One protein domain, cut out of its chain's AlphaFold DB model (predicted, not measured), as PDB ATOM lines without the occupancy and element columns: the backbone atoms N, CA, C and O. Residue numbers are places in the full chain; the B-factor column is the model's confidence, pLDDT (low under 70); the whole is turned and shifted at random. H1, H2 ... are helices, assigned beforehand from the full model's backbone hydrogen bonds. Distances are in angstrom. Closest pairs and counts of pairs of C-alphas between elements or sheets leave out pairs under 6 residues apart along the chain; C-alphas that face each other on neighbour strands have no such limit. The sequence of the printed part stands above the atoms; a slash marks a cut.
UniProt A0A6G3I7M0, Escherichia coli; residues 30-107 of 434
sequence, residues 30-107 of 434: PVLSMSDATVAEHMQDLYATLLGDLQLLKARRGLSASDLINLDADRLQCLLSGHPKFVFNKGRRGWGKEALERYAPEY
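AT A GLANCE: This is residues 30 to 107 of the 434 residues of a protein of Escherichia coli (UniProt A0A6G3I7M0). One long helix, H1, makes most of the long axis of this domain; after H1 the backbone turns through the tiny helix H2 and folds back through the short helix H3 and a long loop, residues 79 to 96, to the short helix H4 beside the middle of H1. The printed part has 78 residues with four named helices, in the order H1, H2, H3, H4, and no named strand; its class is all helix. It is loose, with a radius of gyration of the C-alphas of 14.7 A, and elongated, spanning 46 by 27 by 18 A.

HOW THE PARTS SIT: Begin with H1, residues 36 to 59, and look at Ala 48: its C-alpha is 7.5 A from that of Lys 97 in H4, residues 97 to 103, the closest pair of these two helices. H1 and H4 are close but not clearly touching, and run the same way at a steep tilt of 60 degrees. Next look at H2, residues 65 to 68, and H3, residues 73 to 78: they are close but not clearly touching, and their closest C-alphas, those of Leu 68 and Leu 76, are 6.7 A apart. H1 and H3 are apart, and so are H2 and H4. In H1, H3 and H4 every O i to N i+4 pair is within hydrogen-bond range; H2 is too short for such a pair.

IN THESE COORDINATES: Find C-alpha 36 at (-101.920, -52.537, 195.960); from there H1 runs 34.7 A to C-alpha 59 at (-91.315, -32.523, 169.737). H2 measures 5.2 A from first to last C-alpha, and H3 8.7 A. H4 runs 10.1 A and ends at C-alpha 103, at (-81.302, -39.553, 180.710).

THE WHOLE: The C-alphas farthest apart, those of Pro 30 and Asn 70, are 45.9 A apart. Residues 35 to 40, of which 36 to 40 belong to H1, and residues 61 to 67, of which 65 to 67 belong to H2, stand free. The link from H3 to H4 is long, with 18 residues, and the other two are tight. The printed part has no cut, its mean pLDDT is 97.8, and no printed residue of this model is under 70.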
ATOM      1  N   PRO A  30    -108.440 -56.053 189.691       98.50
ATOM      2  CA  PRO A  30    -109.061 -57.345 189.978       98.50
ATOM      3  C   PRO A  30    -108.853 -58.366 188.851       98.50
ATOM      4  O   PRO A  30    -108.667 -59.543 189.137       98.50
ATOM      5  N   VAL A  31    -108.825 -57.929 187.587       98.62
ATOM      6  CA  VAL A  31    -108.664 -58.812 186.415       98.62
ATOM      7  C   VAL A  31    -107.307 -59.518 186.424       98.62
ATOM      8  O   VAL A  31    -107.224 -60.716 186.177       98.62
ATOM      9  N   LEU A  32    -106.243 -58.779 186.736       98.19
ATOM     10  CA  LEU A  32    -104.866 -59.277 186.750       98.19
ATOM     11  C   LEU A  32    -104.404 -59.727 188.143       98.19
ATOM     12  O   LEU A  32    -103.238 -60.071 188.314       98.19
ATOM     13  N   SER A  33    -105.299 -59.718 189.139       98.31
ATOM     14  CA  SER A  33    -104.985 -60.058 190.535       98.31
ATOM     15  C   SER A  33    -103.793 -59.266 191.097       98.31
ATOM     16  O   SER A  33    -102.933 -59.807 191.792       98.31
ATOM     17  N   MET A  34    -103.719 -57.970 190.778       98.31
ATOM     18  CA  MET A  34    -102.616 -57.113 191.217       98.31
ATOM     19  C   MET A  34    -102.786 -56.686 192.677       98.31
ATOM     20  O   MET A  34    -103.853 -56.224 193.089       98.31
ATOM     21  N   SER A  35    -101.698 -56.773 193.445       98.56
ATOM     22  CA  SER A  35    -101.626 -56.186 194.785       98.56
ATOM     23  C   SER A  35    -101.645 -54.653 194.727       98.56
ATOM     24  O   SER A  35    -101.306 -54.057 193.703       98.56
ATOM     25  N   ASP A  36    -101.971 -54.002 195.845       98.50
ATOM     26  CA  ASP A  36    -101.920 -52.537 195.960       98.50
ATOM     27  C   ASP A  36    -100.527 -51.985 195.634       98.50
ATOM     28  O   ASP A  36    -100.407 -50.991 194.918       98.50
ATOM     29  N   ALA A  37     -99.476 -52.674 196.091       97.94
ATOM     30  CA  ALA A  37     -98.093 -52.313 195.803       97.94
ATOM     31  C   ALA A  37     -97.789 -52.399 194.300       97.94
ATOM     32  O   ALA A  37     -97.247 -51.456 193.733       97.94
ATOM     33  N   THR A  38     -98.211 -53.479 193.634       97.56
ATOM     34  CA  THR A  38     -98.032 -53.661 192.183       97.56
ATOM     35  C   THR A  38     -98.768 -52.588 191.379       97.56
ATOM     36  O   THR A  38     -98.237 -52.078 190.396       97.56
ATOM     37  N   VAL A  39     -99.980 -52.204 191.790       98.19
ATOM     38  CA  VAL A  39    -100.716 -51.122 191.119       98.19
ATOM     39  C   VAL A  39    -100.027 -49.778 191.329       98.19
ATOM     40  O   VAL A  39     -99.872 -49.033 190.366       98.19
ATOM     41  N   ALA A  40     -99.574 -49.463 192.545       97.38
ATOM     42  CA  ALA A  40     -98.833 -48.231 192.818       97.38
ATOM     43  C   ALA A  40     -97.527 -48.157 192.008       97.38
ATOM     44  O   ALA A  40     -97.158 -47.104 191.483       97.38
ATOM     45  N   GLU A  41     -96.862 -49.295 191.856       96.12
ATOM     46  CA  GLU A  41     -95.706 -49.460 190.993       96.12
ATOM     47  C   GLU A  41     -96.046 -49.157 189.522       96.12
ATOM     48  O   GLU A  41     -95.422 -48.285 188.908       96.12
ATOM     49  N   HIS A  42     -97.089 -49.782 188.976       97.25
ATOM     50  CA  HIS A  42     -97.549 -49.515 187.613       97.25
ATOM     51  C   HIS A  42     -98.067 -48.088 187.402       97.25
ATOM     52  O   HIS A  42     -97.951 -47.572 186.297       97.25
ATOM     53  N   MET A  43     -98.586 -47.412 188.433       98.00
ATOM     54  CA  MET A  43     -98.964 -45.997 188.334       98.00
ATOM     55  C   MET A  43     -97.752 -45.118 188.014       98.00
ATOM     56  O   MET A  43     -97.847 -44.228 187.173       98.00
ATOM     57  N   GLN A  44     -96.597 -45.376 188.633       97.06
ATOM     58  CA  GLN A  44     -95.370 -44.639 188.306       97.06
ATOM     59  C   GLN A  44     -94.933 -44.890 186.860       97.06
ATOM     60  O   GLN A  44     -94.577 -43.943 186.160       97.06
ATOM     61  N   ASP A  45     -95.008 -46.139 186.397       97.75
ATOM     62  CA  ASP A  45     -94.646 -46.502 185.024       97.75
ATOM     63  C   ASP A  45     -95.600 -45.873 183.999       97.75
ATOM     64  O   ASP A  45     -95.166 -45.359 182.965       97.75
ATOM     65  N   LEU A  46     -96.895 -45.856 184.321       98.12
ATOM     66  CA  LEU A  46     -97.947 -45.206 183.552       98.12
ATOM     67  C   LEU A  46     -97.665 -43.712 183.413       98.12
ATOM     68  O   LEU A  46     -97.605 -43.210 182.293       98.12
ATOM     69  N   TYR A  47     -97.446 -42.991 184.515       98.50
ATOM     70  CA  TYR A  47     -97.209 -41.548 184.448       98.50
ATOM     71  C   TYR A  47     -95.873 -41.197 183.794       98.50
ATOM     72  O   TYR A  47     -95.813 -40.222 183.047       98.50
ATOM     73  N   ALA A  48     -94.819 -41.989 184.011       98.31
ATOM     74  CA  ALA A  48     -93.558 -41.830 183.286       98.31
ATOM     75  C   ALA A  48     -93.760 -41.997 181.773       98.31
ATOM     76  O   ALA A  48     -93.202 -41.232 180.987       98.31
ATOM     77  N   THR A  49     -94.615 -42.943 181.370       98.69
ATOM     78  CA  THR A  49     -94.972 -43.142 179.962       98.69
ATOM     79  C   THR A  49     -95.747 -41.964 179.397       98.69
ATOM     80  O   THR A  49     -95.322 -41.404 178.392       98.69
ATOM     81  N   LEU A  50     -96.775 -41.482 180.099       98.69
ATOM     82  CA  LEU A  50     -97.524 -40.296 179.674       98.69
ATOM     83  C   LEU A  50     -96.645 -39.036 179.589       98.69
ATOM     84  O   LEU A  50     -96.829 -38.224 178.688       98.69
ATOM     85  N   LEU A  51     -95.676 -38.861 180.496       98.62
ATOM     86  CA  LEU A  51     -94.721 -37.748 180.432       98.62
ATOM     87  C   LEU A  51     -93.839 -37.820 179.179       98.62
ATOM     88  O   LEU A  51     -93.634 -36.793 178.527       98.62
ATOM     89  N   GLY A  52     -93.345 -39.013 178.840       98.62
ATOM     90  CA  GLY A  52     -92.580 -39.236 177.618       98.62
ATOM     91  C   GLY A  52     -93.426 -39.035 176.357       98.62
ATOM     92  O   GLY A  52     -92.993 -38.363 175.427       98.62
ATOM     93  N   ASP A  53     -94.666 -39.521 176.346       98.81
ATOM     94  CA  ASP A  53     -95.585 -39.356 175.213       98.81
ATOM     95  C   ASP A  53     -95.953 -37.882 174.986       98.81
ATOM     96  O   ASP A  53     -95.969 -37.408 173.851       98.81
ATOM     97  N   LEU A  54     -96.163 -37.111 176.060       98.81
ATOM     98  CA  LEU A  54     -96.365 -35.661 175.973       98.81
ATOM     99  C   LEU A  54     -95.141 -34.937 175.406       98.81
ATOM    100  O   LEU A  54     -95.295 -33.944 174.690       98.81
ATOM    101  N   GLN A  55     -93.934 -35.397 175.736       98.75
ATOM    102  CA  GLN A  55     -92.703 -34.852 175.172       98.75
ATOM    103  C   GLN A  55     -92.609 -35.149 173.670       98.75
ATOM    104  O   GLN A  55     -92.348 -34.232 172.892       98.75
ATOM    105  N   LEU A  56     -92.877 -36.391 173.255       98.81
ATOM    106  CA  LEU A  56     -92.871 -36.790 171.846       98.81
ATOM    107  C   LEU A  56     -93.917 -36.021 171.033       98.81
ATOM    108  O   LEU A  56     -93.587 -35.490 169.974       98.81
ATOM    109  N   LEU A  57     -95.136 -35.876 171.561       98.56
ATOM    110  CA  LEU A  57     -96.204 -35.096 170.932       98.56
ATOM    111  C   LEU A  57     -95.781 -33.639 170.699       98.56
ATOM    112  O   LEU A  57     -96.039 -33.073 169.643       98.56
ATOM    113  N   LYS A  58     -95.107 -33.015 171.672       98.62
ATOM    114  CA  LYS A  58     -94.590 -31.646 171.513       98.62
ATOM    115  C   LYS A  58     -93.456 -31.581 170.494       98.62
ATOM    116  O   LYS A  58     -93.425 -30.660 169.686       98.62
ATOM    117  N   ALA A  59     -92.523 -32.527 170.554       98.38
ATOM    118  CA  ALA A  59     -91.315 -32.523 169.737       98.38
ATOM    119  C   ALA A  59     -91.571 -32.867 168.261       98.38
ATOM    120  O   ALA A  59     -90.781 -32.467 167.409       98.38
ATOM    121  N   ARG A  60     -92.652 -33.599 167.969       98.50
ATOM    122  CA  ARG A  60     -93.052 -34.013 166.614       98.50
ATOM    123  C   ARG A  60     -94.095 -33.093 165.981       98.50
ATOM    124  O   ARG A  60     -94.503 -33.335 164.850       98.50
ATOM    125  N   ARG A  61     -94.524 -32.045 166.691       98.38
ATOM    126  CA  ARG A  61     -95.616 -31.191 166.234       98.38
ATOM    127  C   ARG A  61     -95.307 -30.501 164.913       98.38
ATOM    128  O   ARG A  61     -94.286 -29.829 164.795       98.38
ATOM    129  N   GLY A  62     -96.228 -30.621 163.960       98.19
ATOM    130  CA  GLY A  62     -96.125 -30.041 162.625       98.19
ATOM    131  C   GLY A  62     -95.086 -30.704 161.718       98.19
ATOM    132  O   GLY A  62     -94.838 -30.172 160.641       98.19
ATOM    133  N   LEU A  63     -94.476 -31.821 162.131       98.62
ATOM    134  CA  LEU A  63     -93.549 -32.583 161.296       98.62
ATOM    135  C   LEU A  63     -94.313 -33.675 160.552       98.62
ATOM    136  O   LEU A  63     -94.915 -34.548 161.179       98.62
ATOM    137  N   SER A  64     -94.261 -33.641 159.223       98.75
ATOM    138  CA  SER A  64     -94.806 -34.707 158.382       98.75
ATOM    139  C   SER A  64     -93.937 -35.967 158.433       98.75
ATOM    140  O   SER A  64     -92.778 -35.930 158.855       98.75
ATOM    141  N   ALA A  65     -94.457 -37.088 157.928       98.75
ATOM    142  CA  ALA A  65     -93.673 -38.309 157.740       98.75
ATOM    143  C   ALA A  65     -92.385 -38.047 156.932       98.75
ATOM    144  O   ALA A  65     -91.313 -38.527 157.304       98.75
ATOM    145  N   SER A  66     -92.465 -37.215 155.887       98.56
ATOM    146  CA  SER A  66     -91.316 -36.798 155.073       98.56
ATOM    147  C   SER A  66     -90.304 -35.954 155.852       98.56
ATOM    148  O   SER A  66     -89.100 -36.120 155.664       98.56
ATOM    149  N   ASP A  67     -90.755 -35.070 156.744       98.69
ATOM    150  CA  ASP A  67     -89.849 -34.288 157.595       98.69
ATOM    151  C   ASP A  67     -89.124 -35.193 158.594       98.69
ATOM    152  O   ASP A  67     -87.911 -35.083 158.773       98.69
ATOM    153  N   LEU A  68     -89.853 -36.136 159.202       98.75
ATOM    154  CA  LEU A  68     -89.312 -37.063 160.194       98.75
ATOM    155  C   LEU A  68     -88.214 -37.959 159.607       98.75
ATOM    156  O   LEU A  68     -87.161 -38.101 160.229       98.75
ATOM    157  N   ILE A  69     -88.402 -38.515 158.404       98.56
ATOM    158  CA  ILE A  69     -87.375 -39.365 157.769       98.56
ATOM    159  C   ILE A  69     -86.125 -38.589 157.316       98.56
ATOM    160  O   ILE A  69     -85.122 -39.216 156.976       98.56
ATOM    161  N   ASN A  70     -86.181 -37.253 157.294       98.38
ATOM    162  CA  ASN A  70     -85.065 -36.366 156.949       98.38
ATOM    163  C   ASN A  70     -84.323 -35.808 158.175       98.38
ATOM    164  O   ASN A  70     -83.337 -35.087 158.012       98.38
ATOM    165  N   LEU A  71     -84.774 -36.119 159.392       98.56
ATOM    166  CA  LEU A  71     -84.046 -35.768 160.609       98.56
ATOM    167  C   LEU A  71     -82.695 -36.491 160.677       98.56
ATOM    168  O   LEU A  71     -82.492 -37.545 160.072       98.56
ATOM    169  N   ASP A  72     -81.781 -35.943 161.481       97.75
ATOM    170  CA  ASP A  72     -80.593 -36.683 161.900       97.75
ATOM    171  C   ASP A  72     -80.996 -38.036 162.520       97.75
ATOM    172  O   ASP A  72     -81.979 -38.127 163.262       97.75
ATOM    173  N   ALA A  73     -80.238 -39.086 162.203       97.69
ATOM    174  CA  ALA A  73     -80.563 -40.460 162.570       97.69
ATOM    175  C   ALA A  73     -80.685 -40.671 164.088       97.69
ATOM    176  O   ALA A  73     -81.591 -41.376 164.544       97.69
ATOM    177  N   ASP A  74     -79.814 -40.037 164.878       98.06
ATOM    178  CA  ASP A  74     -79.865 -40.144 166.335       98.06
ATOM    179  C   ASP A  74     -81.089 -39.398 166.878       98.06
ATOM    180  O   ASP A  74     -81.813 -39.918 167.734       98.06
ATOM    181  N   ARG A  75     -81.410 -38.225 166.311       98.44
ATOM    182  CA  ARG A  75     -82.633 -37.482 166.656       98.44
ATOM    183  C   ARG A  75     -83.905 -38.259 166.308       98.44
ATOM    184  O   ARG A  75     -84.804 -38.317 167.146       98.44
ATOM    185  N   LEU A  76     -83.991 -38.858 165.118       98.69
ATOM    186  CA  LEU A  76     -85.135 -39.681 164.712       98.69
ATOM    187  C   LEU A  76     -85.315 -40.871 165.660       98.69
ATOM    188  O   LEU A  76     -86.418 -41.107 166.145       98.69
ATOM    189  N   GLN A  77     -84.225 -41.570 165.989       98.62
ATOM    190  CA  GLN A  77     -84.245 -42.677 166.946       98.62
ATOM    191  C   GLN A  77     -84.791 -42.249 168.315       98.62
ATOM    192  O   GLN A  77     -85.551 -42.998 168.932       98.62
ATOM    193  N   CYS A  78     -84.438 -41.063 168.806       98.75
ATOM    194  CA  CYS A  78     -84.964 -40.546 170.065       98.75
ATOM    195  C   CYS A  78     -86.462 -40.206 170.015       98.75
ATOM    196  O   CYS A  78     -87.121 -40.252 171.049       98.75
ATOM    197  N   LEU A  79     -87.012 -39.892 168.840       98.69
ATOM    198  CA  LEU A  79     -88.423 -39.525 168.669       98.69
ATOM    199  C   LEU A  79     -89.373 -40.715 168.449       98.69
ATOM    200  O   LEU A  79     -90.579 -40.508 168.270       98.69
ATOM    201  N   LEU A  80     -88.854 -41.944 168.484       98.69
ATOM    202  CA  LEU A  80     -89.663 -43.160 168.399       98.69
ATOM    203  C   LEU A  80     -90.546 -43.342 169.639       98.69
ATOM    204  O   LEU A  80     -90.157 -43.039 170.768       98.69
ATOM    205  N   SER A  81     -91.716 -43.933 169.420       98.38
ATOM    206  CA  SER A  81     -92.757 -44.173 170.420       98.38
ATOM    207  C   SER A  81     -92.371 -45.225 171.467       98.38
ATOM    208  O   SER A  81     -93.035 -45.340 172.500       98.38
ATOM    209  N   GLY A  82     -91.283 -45.968 171.251       96.06
ATOM    210  CA  GLY A  82     -90.775 -47.006 172.150       96.06
ATOM    211  C   GLY A  82     -91.255 -48.409 171.772       96.06
ATOM    212  O   GLY A  82     -91.590 -48.682 170.624       96.06
ATOM    213  N   HIS A  83     -91.256 -49.332 172.736       96.25
ATOM    214  CA  HIS A  83     -91.630 -50.726 172.480       96.25
ATOM    215  C   HIS A  83     -93.140 -50.856 172.178       96.25
ATOM    216  O   HIS A  83     -93.938 -50.443 173.025       96.25
ATOM    217  N   PRO A  84     -93.563 -51.482 171.061       95.88
ATOM    218  CA  PRO A  84     -94.966 -51.468 170.615       95.88
ATOM    219  C   PRO A  84     -95.895 -52.369 171.449       95.88
ATOM    220  O   PRO A  84     -97.099 -52.148 171.514       95.88
ATOM    221  N   LYS A  85     -95.341 -53.396 172.107       96.12
ATOM    222  CA  LYS A  85     -96.114 -54.368 172.904       96.12
ATOM    223  C   LYS A  85     -96.423 -53.949 174.348       96.12
ATOM    224  O   LYS A  85     -97.466 -54.322 174.878       96.12
ATOM    225  N   PHE A  86     -95.485 -53.293 175.033       95.75
ATOM    226  CA  PHE A  86     -95.634 -52.999 176.462       95.75
ATOM    227  C   PHE A  86     -96.463 -51.729 176.639       95.75
ATOM    228  O   PHE A  86     -96.135 -50.706 176.052       95.75
ATOM    229  N   VAL A  87     -97.499 -51.777 177.480       95.88
ATOM    230  CA  VAL A  87     -98.400 -50.627 177.690       95.88
ATOM    231  C   VAL A  87     -97.652 -49.432 178.286       95.88
ATOM    232  O   VAL A  87     -97.776 -48.317 177.800       95.88
ATOM    233  N   PHE A  88     -96.834 -49.668 179.313       96.81
ATOM    234  CA  PHE A  88     -96.022 -48.633 179.960       96.81
ATOM    235  C   PHE A  88     -94.559 -48.753 179.516       96.81
ATOM    236  O   PHE A  88     -93.670 -49.096 180.297       96.81
ATOM    237  N   ASN A  89     -94.308 -48.540 178.221       97.12
ATOM    238  CA  ASN A  89     -93.008 -48.801 177.587       97.12
ATOM    239  C   ASN A  89     -91.883 -47.812 177.950       97.12
ATOM    240  O   ASN A  89     -90.738 -48.027 177.554       97.12
ATOM    241  N   LYS A  90     -92.194 -46.760 178.711       97.88
ATOM    242  CA  LYS A  90     -91.247 -45.754 179.221       97.88
ATOM    243  C   LYS A  90     -91.196 -45.737 180.758       97.88
ATOM    244  O   LYS A  90     -90.565 -44.858 181.353       97.88
ATOM    245  N   GLY A  91     -91.831 -46.719 181.405       96.50
ATOM    246  CA  GLY A  91     -91.728 -46.965 182.841       96.50
ATOM    247  C   GLY A  91     -90.336 -47.453 183.239       96.50
ATOM    248  O   GLY A  91     -89.837 -48.451 182.716       96.50
ATOM    249  N   ARG A  92     -89.688 -46.719 184.147       96.31
ATOM    250  CA  ARG A  92     -88.291 -46.927 184.561       96.31
ATOM    251  C   ARG A  92     -88.220 -46.853 186.078       96.31
ATOM    252  O   ARG A  92     -88.064 -45.774 186.652       96.31
ATOM    253  N   ARG A  93     -88.372 -47.999 186.749       89.62
ATOM    254  CA  ARG A  93     -88.455 -48.053 188.218       89.62
ATOM    255  C   ARG A  93     -87.217 -47.413 188.844       89.62
ATOM    256  O   ARG A  93     -86.094 -47.858 188.604       89.62
ATOM    257  N   GLY A  94     -87.448 -46.409 189.686       88.31
ATOM    258  CA  GLY A  94     -86.403 -45.629 190.352       88.31
ATOM    259  C   GLY A  94     -86.085 -44.291 189.679       88.31
ATOM    260  O   GLY A  94     -85.263 -43.546 190.207       88.31
ATOM    261  N   TRP A  95     -86.709 -43.959 188.544       97.31
ATOM    262  CA  TRP A  95     -86.553 -42.653 187.900       97.31
ATOM    263  C   TRP A  95     -87.750 -41.751 188.190       97.31
ATOM    264  O   TRP A  95     -88.884 -42.058 187.833       97.31
ATOM    265  N   GLY A  96     -87.478 -40.608 188.818       97.62
ATOM    266  CA  GLY A  96     -88.399 -39.473 188.835       97.62
ATOM    267  C   GLY A  96     -88.270 -38.620 187.568       97.62
ATOM    268  O   GLY A  96     -87.436 -38.888 186.702       97.62
ATOM    269  N   LYS A  97     -89.059 -37.542 187.492       98.19
ATOM    270  CA  LYS A  97     -89.097 -36.618 186.343       98.19
ATOM    271  C   LYS A  97     -87.719 -36.089 185.931       98.19
ATOM    272  O   LYS A  97     -87.405 -36.097 184.751       98.19
ATOM    273  N   GLU A  98     -86.885 -35.680 186.884       98.44
ATOM    274  CA  GLU A  98     -85.546 -35.141 186.598       98.44
ATOM    275  C   GLU A  98     -84.626 -36.178 185.935       98.44
ATOM    276  O   GLU A  98     -83.903 -35.855 184.995       98.44
ATOM    277  N   ALA A  99     -84.680 -37.438 186.381       98.50
ATOM    278  CA  ALA A  99     -83.903 -38.519 185.777       98.50
ATOM    279  C   ALA A  99     -84.423 -38.871 184.375       98.50
ATOM    280  O   ALA A  99     -83.621 -39.084 183.470       98.50
ATOM    281  N   LEU A 100     -85.749 -38.881 184.186       98.50
ATOM    282  CA  LEU A 100     -86.366 -39.060 182.870       98.50
ATOM    283  C   LEU A 100     -85.904 -37.967 181.902       98.50
ATOM    284  O   LEU A 100     -85.363 -38.281 180.850       98.50
ATOM    285  N   GLU A 101     -86.035 -36.698 182.284       98.62
ATOM    286  CA  GLU A 101     -85.654 -35.573 181.429       98.62
ATOM    287  C   GLU A 101     -84.167 -35.601 181.080       98.62
ATOM    288  O   GLU A 101     -83.815 -35.375 179.928       98.62
ATOM    289  N   ARG A 102     -83.283 -35.912 182.033       98.62
ATOM    290  CA  ARG A 102     -81.835 -35.931 181.778       98.62
ATOM    291  C   ARG A 102     -81.364 -37.115 180.940       98.62
ATOM    292  O   ARG A 102     -80.448 -36.939 180.144       98.62
ATOM    293  N   TYR A 103     -81.926 -38.303 181.158       98.75
ATOM    294  CA  TYR A 103     -81.302 -39.553 180.710       98.75
ATOM    295  C   TYR A 103     -82.180 -40.406 179.788       98.75
ATOM    296  O   TYR A 103     -81.678 -41.370 179.211       98.75
ATOM    297  N   ALA A 104     -83.477 -40.114 179.647       98.56
ATOM    298  CA  ALA A 104     -84.345 -40.884 178.761       98.56
ATOM    299  C   ALA A 104     -84.261 -40.373 177.305       98.56
ATOM    300  O   ALA A 104     -84.223 -39.160 177.074       98.56
ATOM    301  N   PRO A 105     -84.251 -41.285 176.312       98.25
ATOM    302  CA  PRO A 105     -84.013 -40.941 174.910       98.25
ATOM    303  C   PRO A 105     -85.046 -39.958 174.344       98.25
ATOM    304  O   PRO A 105     -84.673 -39.066 173.587       98.25
ATOM    305  N   GLU A 106     -86.316 -40.050 174.746       98.56
ATOM    306  CA  GLU A 106     -87.406 -39.208 174.233       98.56
ATOM    307  C   GLU A 106     -87.253 -37.706 174.535       98.56
ATOM    308  O   GLU A 106     -87.900 -36.872 173.898       98.56
ATOM    309  N   TYR A 107     -86.365 -37.336 175.464       98.56
ATOM    310  CA  TYR A 107     -86.055 -35.941 175.786       98.56
ATOM    311  C   TYR A 107     -84.848 -35.390 175.025       98.56
ATOM    312  O   TYR A 107     -84.657 -34.176 175.003       98.56
TER     313      TYR A 107